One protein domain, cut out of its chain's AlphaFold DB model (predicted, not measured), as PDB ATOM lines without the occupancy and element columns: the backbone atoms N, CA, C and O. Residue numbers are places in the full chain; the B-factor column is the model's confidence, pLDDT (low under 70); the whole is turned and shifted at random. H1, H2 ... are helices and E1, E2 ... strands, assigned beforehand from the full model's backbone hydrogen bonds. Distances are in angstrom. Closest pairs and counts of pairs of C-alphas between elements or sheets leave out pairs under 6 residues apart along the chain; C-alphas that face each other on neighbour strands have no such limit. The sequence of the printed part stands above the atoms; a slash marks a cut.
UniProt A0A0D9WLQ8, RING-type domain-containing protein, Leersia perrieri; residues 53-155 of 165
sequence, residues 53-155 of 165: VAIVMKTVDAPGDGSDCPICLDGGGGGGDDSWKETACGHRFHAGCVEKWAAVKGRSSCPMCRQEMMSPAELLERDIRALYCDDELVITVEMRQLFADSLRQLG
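Overview. This is residues 53 to 155 of the 165 residues of the protein "RING-type domain-containing protein" of Leersia perrieri (UniProt A0A0D9WLQ8). A small head of a three-stranded antiparallel sheet with one helix, H1, over one face is drawn out into a tail of two separate helices: H2 leads away from the head, and H3 stands free at the far end. Two long loops, residues 61 to 83 and 104 to 119, make up much of the rest of the head, and the tail makes the length. The printed part has 103 residues, with three named strands and three named helices in the order E1 E2 E3 H1 H2 H3; the sheet runs E1 - E2 - E3. The class is mixed, helices and strands, with under half of the residues, 45 of 103, in named elements. The whole is loose, with a radius of gyration of the C-alphas of 17.6 A and spans of 51 by 35 by 21 A.

Arrangement. E1, residues 57 to 60, and E2, residues 84 to 87, form a hairpin across a long link of 23 residues; they are antiparallel at 140 degrees, with N 58 and O 86 at 3.0 A and N 60 and O 84 at 2.9 A, within hydrogen-bond range. After a tight link comes E3, residues 92 to 94, in a hairpin with E2, again antiparallel at 140 degrees, with N 85 and O 93 at 2.8 A. The three strands form a meander, each strand the antiparallel neighbour of the one before. H1, residues 95 to 103, follows E3 directly and is on the sheet at a height of 9.8 A. It lies over E2 and, only just, over E3, with 3 of its C-alphas there. It runs along the strands, at 10 degrees to E2 on the local plane. The closest C-alphas of E2 and H1 are those of Trp 84 and Ala 95, 5.2 A apart. H2, residues 120 to 131, is not on the sheet and is apart from H1. H3, residues 141 to 153, is apart from H2. In H1, H2 and H3 every O i to N i+4 pair is within hydrogen-bond range.

Along the chain. E1 begins at C-alpha 57 (33.635, 0.652, 46.611). E2 measures 10.1 A from first to last C-alpha, H1 12.0 A and H2 16.1 A. H3, the longest helix, measures 18.5 A and ends at C-alpha 153 (64.469, 10.496, 42.182).

Size, cuts and confidence. The C-alphas farthest apart, those of Gly 76 and Gln 153, are 52.0 A apart. The printed part has no cut. The links E1 to E2 and H1 to H2 are long. The mean pLDDT of the printed part is 70.0; residues 53 to 56, 75 to 81, 105 to 106 and 119 to 155 are under 70.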
ATOM      1  N   VAL A  53      38.228  -0.552  35.662       40.22
ATOM      2  CA  VAL A  53      38.338   0.659  36.486       40.22
ATOM      3  C   VAL A  53      37.874   0.256  37.889       40.22
ATOM      4  O   VAL A  53      36.715  -0.130  38.052       40.22
ATOM      5  N   ALA A  54      38.780   0.230  38.862       45.31
ATOM      6  CA  ALA A  54      38.551  -0.329  40.187       45.31
ATOM      7  C   ALA A  54      37.868   0.706  41.088       45.31
ATOM      8  O   ALA A  54      38.436   1.174  42.067       45.31
ATOM      9  N   ILE A  55      36.615   1.035  40.759       57.62
ATOM     10  CA  ILE A  55      35.794   1.973  41.531       57.62
ATOM     11  C   ILE A  55      35.937   1.648  43.024       57.62
ATOM     12  O   ILE A  55      35.681   0.510  43.433       57.62
ATOM     13  N   VAL A  56      36.355   2.635  43.825       63.44
ATOM     14  CA  VAL A  56      36.689   2.452  45.243       63.44
ATOM     15  C   VAL A  56      35.396   2.268  46.031       63.44
ATOM     16  O   VAL A  56      34.831   3.192  46.617       63.44
ATOM     17  N   MET A  57      34.879   1.048  45.980       77.81
ATOM     18  CA  MET A  57      33.635   0.652  46.611       77.81
ATOM     19  C   MET A  57      33.823  -0.646  47.366       77.81
ATOM     20  O   MET A  57      34.223  -1.676  46.813       77.81
ATOM     21  N   LYS A  58      33.458  -0.609  48.642       81.62
ATOM     22  CA  LYS A  58      33.481  -1.787  49.498       81.62
ATOM     23  C   LYS A  58      32.226  -2.618  49.249       81.62
ATOM     24  O   LYS A  58      31.128  -2.071  49.201       81.62
ATOM     25  N   THR A  59      32.371  -3.936  49.118       86.56
ATOM     26  CA  THR A  59      31.227  -4.859  49.166       86.56
ATOM     27  C   THR A  59      30.645  -4.877  50.573       86.56
ATOM     28  O   THR A  59      31.375  -5.105  51.541       86.56
ATOM     29  N   VAL A  60      29.346  -4.641  50.678       85.81
ATOM     30  CA  VAL A  60      28.603  -4.616  51.938       85.81
ATOM     31  C   VAL A  60      27.371  -5.501  51.822       85.81
ATOM     32  O   VAL A  60      26.932  -5.825  50.719       85.81
ATOM     33  N   ASP A  61      26.819  -5.891  52.966       85.69
ATOM     34  CA  ASP A  61      25.491  -6.488  53.012       85.69
ATOM     35  C   ASP A  61      24.424  -5.454  52.634       85.69
ATOM     36  O   ASP A  61      24.659  -4.237  52.669       85.69
ATOM     37  N   ALA A  62      23.232  -5.946  52.304       81.25
ATOM     38  CA  ALA A  62      22.079  -5.089  52.091       81.25
ATOM     39  C   ALA A  62      21.845  -4.176  53.315       81.25
ATOM     40  O   ALA A  62      22.055  -4.599  54.461       81.25
ATOM     41  N   PRO A  63      21.421  -2.922  53.104       79.38
ATOM     42  CA  PRO A  63      21.120  -2.010  54.196       79.38
ATOM     43  C   PRO A  63      20.080  -2.599  55.163       79.38
ATOM     44  O   PRO A  63      18.945  -2.894  54.795       79.38
ATOM     45  N   GLY A  64      20.474  -2.762  56.431       74.06
ATOM     46  CA  GLY A  64      19.617  -3.335  57.478       74.06
ATOM     47  C   GLY A  64      18.447  -2.441  57.906       74.06
ATOM     48  O   GLY A  64      17.567  -2.893  58.633       74.06
ATOM     49  N   ASP A  65      18.430  -1.183  57.464       76.19
ATOM     50  CA  ASP A  65      17.333  -0.224  57.613       76.19
ATOM     51  C   ASP A  65      16.241  -0.377  56.539       76.19
ATOM     52  O   ASP A  65      15.213   0.293  56.624       76.19
ATOM     53  N   GLY A  66      16.437  -1.266  55.557       72.94
ATOM     54  CA  GLY A  66      15.494  -1.477  54.459       72.94
ATOM     55  C   GLY A  66      15.505  -0.349  53.426       72.94
ATOM     56  O   GLY A  66      14.483  -0.117  52.784       72.94
ATOM     57  N   SER A  67      16.617   0.384  53.288       80.44
ATOM     58  CA  SER A  67      16.749   1.411  52.254       80.44
ATOM     59  C   SER A  67      16.866   0.796  50.858       80.44
ATOM     60  O   SER A  67      17.678  -0.091  50.604       80.44
ATOM     61  N   ASP A  68      16.061   1.307  49.929       88.75
ATOM     62  CA  ASP A  68      16.095   0.887  48.531       88.75
ATOM     63  C   ASP A  68      17.325   1.453  47.809       88.75
ATOM     64  O   ASP A  68      17.828   2.535  48.129       88.75
ATOM     65  N   CYS A  69      17.797   0.753  46.774       89.19
ATOM     66  CA  CYS A  69      18.878   1.257  45.937       89.19
ATOM     67  C   CYS A  69      18.387   2.504  45.179       89.19
ATOM     68  O   CYS A  69      17.485   2.391  44.351       89.19
ATOM     69  N   PRO A  70      18.997   3.689  45.348       88.81
ATOM     70  CA  PRO A  70      18.491   4.934  44.758       88.81
ATOM     71  C   PRO A  70      18.661   5.017  43.228       88.81
ATOM     72  O   PRO A  70      18.145   5.941  42.605       88.81
ATOM     73  N   ILE A  71      19.383   4.072  42.608       88.25
ATOM     74  CA  ILE A  71      19.533   3.990  41.144       88.25
ATOM     75  C   ILE A  71      18.348   3.254  40.507       88.25
ATOM     76  O   ILE A  71      17.838   3.704  39.484       88.25
ATOM     77  N   CYS A  72      17.928   2.120  41.076       88.88
ATOM     78  CA  CYS A  72      16.828   1.306  40.541       88.88
ATOM     79  C   CYS A  72      15.521   1.429  41.334       88.88
ATOM     80  O   CYS A  72      14.510   0.900  40.887       88.88
ATOM     81  N   LEU A  73      15.545   2.150  42.458       87.81
ATOM     82  CA  LEU A  73      14.428   2.360  43.383       87.81
ATOM     83  C   LEU A  73      13.831   1.045  43.901       87.81
ATOM     84  O   LEU A  73      12.620   0.934  44.064       87.81
ATOM     85  N   ASP A  74      14.689   0.050  44.115       81.88
ATOM     86  CA  ASP A  74      14.305  -1.289  44.553       81.88
ATOM     87  C   ASP A  74      15.262  -1.788  45.640       81.88
ATOM     88  O   ASP A  74      16.473  -1.547  45.558       81.88
ATOM     89  N   GLY A  75      14.711  -2.444  46.659       68.12
ATOM     90  CA  GLY A  75      15.430  -2.957  47.825       68.12
ATOM     91  C   GLY A  75      15.723  -4.457  47.779       68.12
ATOM     92  O   GLY A  75      16.282  -4.984  48.740       68.12
ATOM     93  N   GLY A  76      15.357  -5.165  46.700       61.53
ATOM     94  CA  GLY A  76      15.568  -6.609  46.614       61.53
ATOM     95  C   GLY A  76      15.498  -7.185  45.199       61.53
ATOM     96  O   GLY A  76      14.422  -7.326  44.626       61.53
ATOM     97  N   GLY A  77      16.646  -7.633  44.679       57.56
ATOM     98  CA  GLY A  77      16.740  -8.512  43.506       57.56
ATOM     99  C   GLY A  77      16.326  -7.905  42.154       57.56
ATOM    100  O   GLY A  77      16.582  -8.516  41.115       57.56
ATOM    101  N   GLY A  78      15.747  -6.699  42.106       51.59
ATOM    102  CA  GLY A  78      15.300  -6.049  40.868       51.59
ATOM    103  C   GLY A  78      16.432  -5.570  39.952       51.59
ATOM    104  O   GLY A  78      16.216  -5.333  38.763       51.59
ATOM    105  N   GLY A  79      17.660  -5.464  40.473       52.81
ATOM    106  CA  GLY A  79      18.861  -5.088  39.716       52.81
ATOM    107  C   GLY A  79      19.576  -6.249  39.012       52.81
ATOM    108  O   GLY A  79      20.542  -6.003  38.282       52.81
ATOM    109  N   GLY A  80      19.117  -7.489  39.226       57.53
ATOM    110  CA  GLY A  80      19.784  -8.713  38.774       57.53
ATOM    111  C   GLY A  80      21.014  -9.109  39.600       57.53
ATOM    112  O   GLY A  80      21.659 -10.094  39.258       57.53
ATOM    113  N   ASP A  81      21.328  -8.361  40.662       62.78
ATOM    114  CA  ASP A  81      22.492  -8.570  41.520       62.78
ATOM    115  C   ASP A  81      22.115  -8.289  42.983       62.78
ATOM    116  O   ASP A  81      21.674  -7.184  43.304       62.78
ATOM    117  N   ASP A  82      22.265  -9.290  43.855       71.31
ATOM    118  CA  ASP A  82      21.973  -9.176  45.294       71.31
ATOM    119  C   ASP A  82      23.133  -8.540  46.077       71.31
ATOM    120  O   ASP A  82      23.024  -8.295  47.281       71.31
ATOM    121  N   SER A  83      24.270  -8.290  45.418       84.44
ATOM    122  CA  SER A  83      25.438  -7.715  46.071       84.44
ATOM    123  C   SER A  83      25.335  -6.193  46.157       84.44
ATOM    124  O   SER A  83      24.949  -5.505  45.207       84.44
ATOM    125  N   TRP A  84      25.700  -5.652  47.320       88.69
ATOM    126  CA  TRP A  84      25.693  -4.218  47.578       88.69
ATOM    127  C   TRP A  84      27.111  -3.664  47.659       88.69
ATOM    128  O   TRP A  84      28.065  -4.318  48.088       88.69
ATOM    129  N   LYS A  85      27.243  -2.415  47.227       88.00
ATOM    130  CA  LYS A  85      28.475  -1.638  47.221       88.00
ATOM    131  C   LYS A  85      28.247  -0.340  47.977       88.00
ATOM    132  O   LYS A  85      27.256   0.351  47.747       88.00
ATOM    133  N   GLU A  86      29.183  -0.008  48.856       87.38
ATOM    134  CA  GLU A  86      29.228   1.257  49.583       87.38
ATOM    135  C   GLU A  86      30.361   2.127  49.034       87.38
ATOM    136  O   GLU A  86      31.502   1.672  48.901       87.38
ATOM    137  N   THR A  87      30.040   3.373  48.694       86.44
ATOM    138  CA  THR A  87      31.012   4.387  48.275       86.44
ATOM    139  C   THR A  87      31.784   4.944  49.467       86.44
ATOM    140  O   THR A  87      31.315   4.898  50.599       86.44
ATOM    141  N   ALA A  88      32.929   5.590  49.221       82.25
ATOM    142  CA  ALA A  88      33.693   6.280  50.269       82.25
ATOM    143  C   ALA A  88      32.896   7.377  51.013       82.25
ATOM    144  O   ALA A  88      33.232   7.733  52.139       82.25
ATOM    145  N   CYS A  89      31.829   7.908  50.405       85.19
ATOM    146  CA  CYS A  89      30.907   8.847  51.050       85.19
ATOM    147  C   CYS A  89      29.778   8.172  51.857       85.19
ATOM    148  O   CYS A  89      28.910   8.873  52.368       85.19
ATOM    149  N   GLY A  90      29.765   6.838  51.953       86.69
ATOM    150  CA  GLY A  90      28.817   6.057  52.754       86.69
ATOM    151  C   GLY A  90      27.482   5.736  52.073       86.69
ATOM    152  O   GLY A  90      26.602   5.159  52.707       86.69
ATOM    153  N   HIS A  91      27.298   6.089  50.797       90.62
ATOM    154  CA  HIS A  91      26.072   5.757  50.065       90.62
ATOM    155  C   HIS A  91      26.139   4.339  49.500       90.62
ATOM    156  O   HIS A  91      27.177   3.905  48.996       90.62
ATOM    157  N   ARG A  92      25.010   3.631  49.557       90.31
ATOM    158  CA  ARG A  92      24.904   2.224  49.168       90.31
ATOM    159  C   ARG A  92      24.052   2.040  47.923       90.31
ATOM    160  O   ARG A  92      23.028   2.696  47.754       90.31
ATOM    161  N   PHE A  93      24.484   1.120  47.070       89.75
ATOM    162  CA  PHE A  93      23.834   0.776  45.809       89.75
ATOM    163  C   PHE A  93      24.027  -0.715  45.525       89.75
ATOM    164  O   PHE A  93      24.998  -1.305  45.996       89.75
ATOM    165  N   HIS A  94      23.184  -1.313  44.684       90.25
ATOM    166  CA  HIS A  94      23.517  -2.611  44.092       90.25
ATOM    167  C   HIS A  94      24.802  -2.501  43.257       90.25
ATOM    168  O   HIS A  94      24.975  -1.516  42.527       90.25
ATOM    169  N   ALA A  95      25.669  -3.515  43.313       85.62
ATOM    170  CA  ALA A  95      26.938  -3.534  42.586       85.62
ATOM    171  C   ALA A  95      26.729  -3.298  41.086       85.62
ATOM    172  O   ALA A  95      27.251  -2.336  40.524       85.62
ATOM    173  N   GLY A  96      25.833  -4.069  40.466       85.44
ATOM    174  CA  GLY A  96      25.514  -3.907  39.049       85.44
ATOM    175  C   GLY A  96      24.897  -2.547  38.700       85.44
ATOM    176  O   GLY A  96      25.084  -2.056  37.588       85.44
ATOM    177  N   CYS A  97      24.171  -1.899  39.619       87.62
ATOM    178  CA  CYS A  97      23.614  -0.565  39.380       87.62
ATOM    179  C   CYS A  97      24.711   0.498  39.335       87.62
ATOM    180  O   CYS A  97      24.723   1.345  38.439       87.62
ATOM    181  N   VAL A  98      25.626   0.456  40.298       85.62
ATOM    182  CA  VAL A  98      26.658   1.480  40.438       85.62
ATOM    183  C   VAL A  98      27.812   1.287  39.455       85.62
ATOM    184  O   VAL A  98      28.344   2.268  38.939       85.62
ATOM    185  N   GLU A  99      28.123   0.047  39.084       82.62
ATOM    186  CA  GLU A  99      29.071  -0.265  38.009       82.62
ATOM    187  C   GLU A  99      28.559   0.227  36.652       82.62
ATOM    188  O   GLU A  99      29.289   0.894  35.920       82.62
ATOM    189  N   LYS A 100      27.277  -0.007  36.331       85.06
ATOM    190  CA  LYS A 100      26.653   0.536  35.108       85.06
ATOM    191  C   LYS A 100      26.646   2.060  35.101       85.06
ATOM    192  O   LYS A 100      26.858   2.659  34.051       85.06
ATOM    193  N   TRP A 101      26.397   2.687  36.252       87.25
ATOM    194  CA  TRP A 101      26.485   4.139  36.385       87.25
ATOM    195  C   TRP A 101      27.893   4.639  36.061       87.25
ATOM    196  O   TRP A 101      28.036   5.551  35.249       87.25
ATOM    197  N   ALA A 102      28.908   4.004  36.649       80.12
ATOM    198  CA  ALA A 102      30.307   4.380  36.497       80.12
ATOM    199  C   ALA A 102      30.902   4.064  35.114       80.12
ATOM    200  O   ALA A 102      31.848   4.713  34.671       80.12
ATOM    201  N   ALA A 103      30.340   3.079  34.410       77.50
ATOM    202  CA  ALA A 103      30.739   2.727  33.052       77.50
ATOM    203  C   ALA A 103      30.358   3.801  32.016       77.50
ATOM    204  O   ALA A 103      30.916   3.829  30.917       77.50
ATOM    205  N   VAL A 104      29.417   4.698  32.334       77.88
ATOM    206  CA  VAL A 104      29.050   5.803  31.442       77.88
ATOM    207  C   VAL A 104      30.146   6.867  31.462       77.88
ATOM    208  O   VAL A 104      30.514   7.389  32.514       77.88
ATOM    209  N   LYS A 105      30.640   7.246  30.275       64.56
ATOM    210  CA  LYS A 105      31.671   8.283  30.118       64.56
ATOM    211  C   LYS A 105      31.271   9.566  30.863       64.56
ATOM    212  O   LYS A 105      30.176  10.089  30.667       64.56
ATOM    213  N   GLY A 106      32.169  10.055  31.720       65.94
ATOM    214  CA  GLY A 106      31.964  11.264  32.524       65.94
ATOM    215  C   GLY A 106      31.160  11.069  33.815       65.94
ATOM    216  O   GLY A 106      30.896  12.050  34.505       65.94
ATOM    217  N   ARG A 107      30.771   9.838  34.173       75.38
ATOM    218  CA  ARG A 107      30.093   9.542  35.443       75.38
ATOM    219  C   ARG A 107      31.015   8.765  36.364       75.38
ATOM    220  O   ARG A 107      31.026   7.549  36.356       75.38
ATOM    221  N   SER A 108      31.791   9.472  37.171       78.38
ATOM    222  CA  SER A 108      32.651   8.863  38.194       78.38
ATOM    223  C   SER A 108      32.301   9.329  39.614       78.38
ATOM    224  O   SER A 108      32.877   8.877  40.597       78.38
ATOM    225  N   SER A 109      31.251  10.144  39.736       86.62
ATOM    226  CA  SER A 109      30.750  10.679  40.995       86.62
ATOM    227  C   SER A 109      29.495   9.971  41.504       86.62
ATOM    228  O   SER A 109      28.691   9.415  40.745       86.62
ATOM    229  N   CYS A 110      29.331  10.004  42.825       88.06
ATOM    230  CA  CYS A 110      28.218   9.413  43.547       88.06
ATOM    231  C   CYS A 110      26.878   9.994  43.067       88.06
ATOM    232  O   CYS A 110      26.706  11.214  43.118       88.06
ATOM    233  N   PRO A 111      25.894   9.156  42.682       88.75
ATOM    234  CA  PRO A 111      24.568   9.626  42.273       88.75
ATOM    235  C   PRO A 111      23.849  10.472  43.333       88.75
ATOM    236  O   PRO A 111      23.029  11.317  42.989       88.75
ATOM    237  N   MET A 112      24.163  10.249  44.614       88.88
ATOM    238  CA  MET A 112      23.487  10.890  45.746       88.88
ATOM    239  C   MET A 112      24.126  12.223  46.134       88.88
ATOM    240  O   MET A 112      23.432  13.226  46.271       88.88
ATOM    241  N   CYS A 113      25.451  12.254  46.303       89.88
ATOM    242  CA  CYS A 113      26.150  13.432  46.829       89.88
ATOM    243  C   CYS A 113      27.173  14.049  45.874       89.88
ATOM    244  O   CYS A 113      27.797  15.045  46.223       89.88
ATOM    245  N   ARG A 114      27.356  13.475  44.678       87.81
ATOM    246  CA  ARG A 114      28.316  13.922  43.653       87.81
ATOM    247  C   ARG A 114      29.786  13.890  44.080       87.81
ATOM    248  O   ARG A 114      30.629  14.392  43.345       87.81
ATOM    249  N   GLN A 115      30.105  13.275  45.216       83.38
ATOM    250  CA  GLN A 115      31.488  13.018  45.600       83.38
ATOM    251  C   GLN A 115      32.106  11.981  44.665       83.38
ATOM    252  O   GLN A 115      31.453  11.002  44.301       83.38
ATOM    253  N   GLU A 116      33.356  12.206  44.289       81.69
ATOM    254  CA  GLU A 116      34.112  11.319  43.416       81.69
ATOM    255  C   GLU A 116      34.253   9.913  44.020       81.69
ATOM    256  O   GLU A 116      34.497   9.764  45.220       81.69
ATOM    257  N   MET A 117      34.042   8.882  43.198       79.25
ATOM    258  CA  MET A 117      34.083   7.472  43.612       79.25
ATOM    259  C   MET A 117      35.338   6.743  43.117       79.25
ATOM    260  O   MET A 117      35.582   5.608  43.523       79.25
ATOM    261  N   MET A 118      36.105   7.374  42.229       70.75
ATOM    262  CA  MET A 118      37.395   6.887  41.746       70.75
ATOM    263  C   MET A 118      38.524   7.546  42.533       70.75
ATOM    264  O   MET A 118      38.405   8.689  42.982       70.75
ATOM    265  N   SER A 119      39.633   6.834  42.701       64.88
ATOM    266  CA  SER A 119      40.840   7.447  43.248       64.88
ATOM    267  C   SER A 119      41.460   8.434  42.241       64.88
ATOM    268  O   SER A 119      41.248   8.301  41.031       64.88
ATOM    269  N   PRO A 120      42.271   9.407  42.700       57.88
ATOM    270  CA  PRO A 120      42.993  10.309  41.801       57.88
ATOM    271  C   PRO A 120      43.846   9.575  40.754       57.88
ATOM    272  O   PRO A 120      43.927  10.020  39.613       57.88
ATOM    273  N   ALA A 121      44.432   8.428  41.116       57.66
ATOM    274  CA  ALA A 121      45.206   7.591  40.199       57.66
ATOM    275  C   ALA A 121      44.340   7.023  39.060       57.66
ATOM    276  O   ALA A 121      44.729   7.073  37.899       57.66
ATOM    277  N   GLU A 122      43.134   6.547  39.366       66.38
ATOM    278  CA  GLU A 122      42.225   5.980  38.364       66.38
ATOM    279  C   GLU A 122      41.568   7.036  37.479       66.38
ATOM    280  O   GLU A 122      41.304   6.787  36.300       66.38
ATOM    281  N   LEU A 123      41.309   8.222  38.033       65.44
ATOM    282  CA  LEU A 123      40.873   9.367  37.242       65.44
ATOM    283  C   LEU A 123      41.945   9.785  36.245       65.44
ATOM    284  O   LEU A 123      41.630   9.962  35.072       65.44
ATOM    285  N   LEU A 124      43.201   9.857  36.687       65.50
ATOM    286  CA  LEU A 124      44.330  10.145  35.814       65.50
ATOM    287  C   LEU A 124      44.456   9.087  34.709       65.50
ATOM    288  O   LEU A 124      44.551   9.440  33.539       65.50
ATOM    289  N   GLU A 125      44.380   7.796  35.044       65.25
ATOM    290  CA  GLU A 125      44.395   6.718  34.045       65.25
ATOM    291  C   GLU A 125      43.239   6.832  33.040       65.25
ATOM    292  O   GLU A 125      43.423   6.632  31.836       65.25
ATOM    293  N   ARG A 126      42.032   7.163  33.516       67.44
ATOM    294  CA  ARG A 126      40.856   7.359  32.662       67.44
ATOM    295  C   ARG A 126      41.024   8.566  31.742       67.44
ATOM    296  O   ARG A 126      40.663   8.467  30.570       67.44
ATOM    297  N   ASP A 127      41.521   9.676  32.268       65.69
ATOM    298  CA  ASP A 127      41.656  10.935  31.542       65.69
ATOM    299  C   ASP A 127      42.793  10.844  30.519       65.69
ATOM    300  O   ASP A 127      42.576  11.185  29.361       65.69
ATOM    301  N   ILE A 128      43.930  10.230  30.871       62.91
ATOM    302  CA  ILE A 128      44.980   9.828  29.919       62.91
ATOM    303  C   ILE A 128      44.356   8.974  28.807       62.91
ATOM    304  O   ILE A 128      44.431   9.325  27.633       62.91
ATOM    305  N   ARG A 129      43.638   7.895  29.147       64.56
ATOM    306  CA  ARG A 129      42.992   7.041  28.136       64.56
ATOM    307  C   ARG A 129      42.023   7.813  27.233       64.56
ATOM    308  O   ARG A 129      41.913   7.479  26.063       64.56
ATOM    309  N   ALA A 130      41.307   8.805  27.761       61.69
ATOM    310  CA  ALA A 130      40.352   9.605  26.999       61.69
ATOM    311  C   ALA A 130      41.014  10.672  26.110       61.69
ATOM    312  O   ALA A 130      40.470  10.966  25.048       61.69
ATOM    313  N   LEU A 131      42.146  11.237  26.539       59.62
ATOM    314  CA  LEU A 131      42.928  12.228  25.792       59.62
ATOM    315  C   LEU A 131      43.744  11.593  24.659       59.62
ATOM    316  O   LEU A 131      43.965  12.236  23.640       59.62
ATOM    317  N   TYR A 132      44.134  10.324  24.807       58.28
ATOM    318  CA  TYR A 132      44.895   9.570  23.802       58.28
ATOM    319  C   TYR A 132      44.044   8.560  23.010       58.28
ATOM    320  O   TYR A 132      44.582   7.630  22.407       58.28
ATOM    321  N   CYS A 133      42.716   8.720  22.986       52.16
ATOM    322  CA  CYS A 133      41.860   8.001  22.042       52.16
ATOM    323  C   CYS A 133      42.031   8.583  20.630       52.16
ATOM    324  O   CYS A 133      41.184   9.356  20.212       52.16
ATOM    325  N   ASP A 134      43.119   8.216  19.944       44.09
ATOM    326  CA  ASP A 134      43.132   7.810  18.530       44.09
ATOM    327  C   ASP A 134      44.485   7.114  18.202       44.09
ATOM    328  O   ASP A 134      45.563   7.702  18.214       44.09
ATOM    329  N   ASP A 135      44.381   5.801  17.980       41.91
ATOM    330  CA  ASP A 135      45.239   4.883  17.212       41.91
ATOM    331  C   ASP A 135      46.658   4.405  17.605       41.91
ATOM    332  O   ASP A 135      47.057   3.406  17.012       41.91
ATOM    333  N   GLU A 136      47.410   4.897  18.605       46.22
ATOM    334  CA  GLU A 136      48.678   4.185  18.945       46.22
ATOM    335  C   GLU A 136      49.278   4.389  20.349       46.22
ATOM    336  O   GLU A 136      50.497   4.408  20.515       46.22
ATOM    337  N   LEU A 137      48.472   4.472  21.414       44.44
ATOM    338  CA  LEU A 137      49.043   4.459  22.770       44.44
ATOM    339  C   LEU A 137      49.315   3.028  23.262       44.44
ATOM    340  O   LEU A 137      48.680   2.506  24.181       44.44
ATOM    341  N   VAL A 138      50.326   2.400  22.666       41.09
ATOM    342  CA  VAL A 138      51.149   1.433  23.388       41.09
ATOM    343  C   VAL A 138      51.737   2.218  24.557       41.09
ATOM    344  O   VAL A 138      52.558   3.106  24.350       41.09
ATOM    345  N   ILE A 139      51.319   1.929  25.793       42.62
ATOM    346  CA  ILE A 139      52.102   2.330  26.968       42.62
ATOM    347  C   ILE A 139      53.398   1.526  26.854       42.62
ATOM    348  O   ILE A 139      53.497   0.402  27.351       42.62
ATOM    349  N   THR A 140      54.351   2.029  26.069       36.34
ATOM    350  CA  THR A 140      55.621   1.353  25.863       36.34
ATOM    351  C   THR A 140      56.300   1.268  27.220       36.34
ATOM    352  O   THR A 140      56.176   2.145  28.080       36.34
ATOM    353  N   VAL A 141      56.992   0.155  27.434       40.81
ATOM    354  CA  VAL A 141      57.716  -0.168  28.669       40.81
ATOM    355  C   VAL A 141      58.613   0.996  29.139       40.81
ATOM    356  O   VAL A 141      58.838   1.150  30.338       40.81
ATOM    357  N   GLU A 142      59.033   1.861  28.214       45.00
ATOM    358  CA  GLU A 142      59.846   3.054  28.458       45.00
ATOM    359  C   GLU A 142      59.126   4.135  29.278       45.00
ATOM    360  O   GLU A 142      59.728   4.730  30.170       45.00
ATOM    361  N   MET A 143      57.820   4.345  29.087       51.84
ATOM    362  CA  MET A 143      57.081   5.362  29.849       51.84
ATOM    363  C   MET A 143      56.872   4.929  31.311       51.84
ATOM    364  O   MET A 143      56.930   5.738  32.237       51.84
ATOM    365  N   ARG A 144      56.742   3.614  31.541       50.09
ATOM    366  CA  ARG A 144      56.698   3.016  32.884       50.09
ATOM    367  C   ARG A 144      58.045   3.130  33.603       50.09
ATOM    368  O   ARG A 144      58.070   3.292  34.822       50.09
ATOM    369  N   GLN A 145      59.152   3.061  32.862       46.06
ATOM    370  CA  GLN A 145      60.500   3.268  33.395       46.06
ATOM    371  C   GLN A 145      60.740   4.732  33.759       46.06
ATOM    372  O   GLN A 145      61.203   4.986  34.864       46.06
ATOM    373  N   LEU A 146      60.312   5.684  32.924       53.53
ATOM    374  CA  LEU A 146      60.407   7.117  33.227       53.53
ATOM    375  C   LEU A 146      59.606   7.513  34.475       53.53
ATOM    376  O   LEU A 146      60.081   8.296  35.302       53.53
ATOM    377  N   PHE A 147      58.418   6.929  34.653       54.59
ATOM    378  CA  PHE A 147      57.611   7.151  35.852       54.59
ATOM    379  C   PHE A 147      58.256   6.514  37.093       54.59
ATOM    380  O   PHE A 147      58.358   7.152  38.139       54.59
ATOM    381  N   ALA A 148      58.774   5.287  36.974       54.88
ATOM    382  CA  ALA A 148      59.500   4.623  38.057       54.88
ATOM    383  C   ALA A 148      60.810   5.345  38.430       54.88
ATOM    384  O   ALA A 148      61.157   5.408  39.608       54.88
ATOM    385  N   ASP A 149      61.525   5.915  37.458       56.19
ATOM    386  CA  ASP A 149      62.747   6.694  37.676       56.19
ATOM    387  C   ASP A 149      62.460   8.047  38.321       56.19
ATOM    388  O   ASP A 149      63.179   8.441  39.239       56.19
ATOM    389  N   SER A 150      61.376   8.717  37.923       53.12
ATOM    390  CA  SER A 150      60.922   9.942  38.592       53.12
ATOM    391  C   SER A 150      60.525   9.672  40.044       53.12
ATOM    392  O   SER A 150      60.924  10.414  40.938       53.12
ATOM    393  N   LEU A 151      59.826   8.566  40.320       57.09
ATOM    394  CA  LEU A 151      59.487   8.161  41.689       57.09
ATOM    395  C   LEU A 151      60.735   7.820  42.525       57.09
ATOM    396  O   LEU A 151      60.816   8.211  43.690       57.09
ATOM    397  N   ARG A 152      61.748   7.175  41.925       61.56
ATOM    398  CA  ARG A 152      63.054   6.929  42.564       61.56
ATOM    399  C   ARG A 152      63.805   8.221  42.883       61.56
ATOM    400  O   ARG A 152      64.347   8.341  43.979       61.56
ATOM    401  N   GLN A 153      63.829   9.189  41.965       58.53
ATOM    402  CA  GLN A 153      64.469  10.496  42.182       58.53
ATOM    403  C   GLN A 153      63.782  11.301  43.291       58.53
ATOM    404  O   GLN A 153      64.446  12.033  44.022       58.53
ATOM    405  N   LEU A 154      62.474  11.105  43.466       55.09
ATOM    406  CA  LEU A 154      61.685  11.682  44.556       55.09
ATOM    407  C   LEU A 154      61.769  10.878  45.868       55.09
ATOM    408  O   LEU A 154      61.141  11.250  46.857       55.09
ATOM    409  N   GLY A 155      62.548   9.790  45.910       42.94
ATOM    410  CA  GLY A 155      62.760   8.978  47.113       42.94
ATOM    411  C   GLY A 155      61.574   8.088  47.505       42.94
ATOM    412  O   GLY A 155      61.551   7.559  48.619       42.94
TER     413      GLY A 155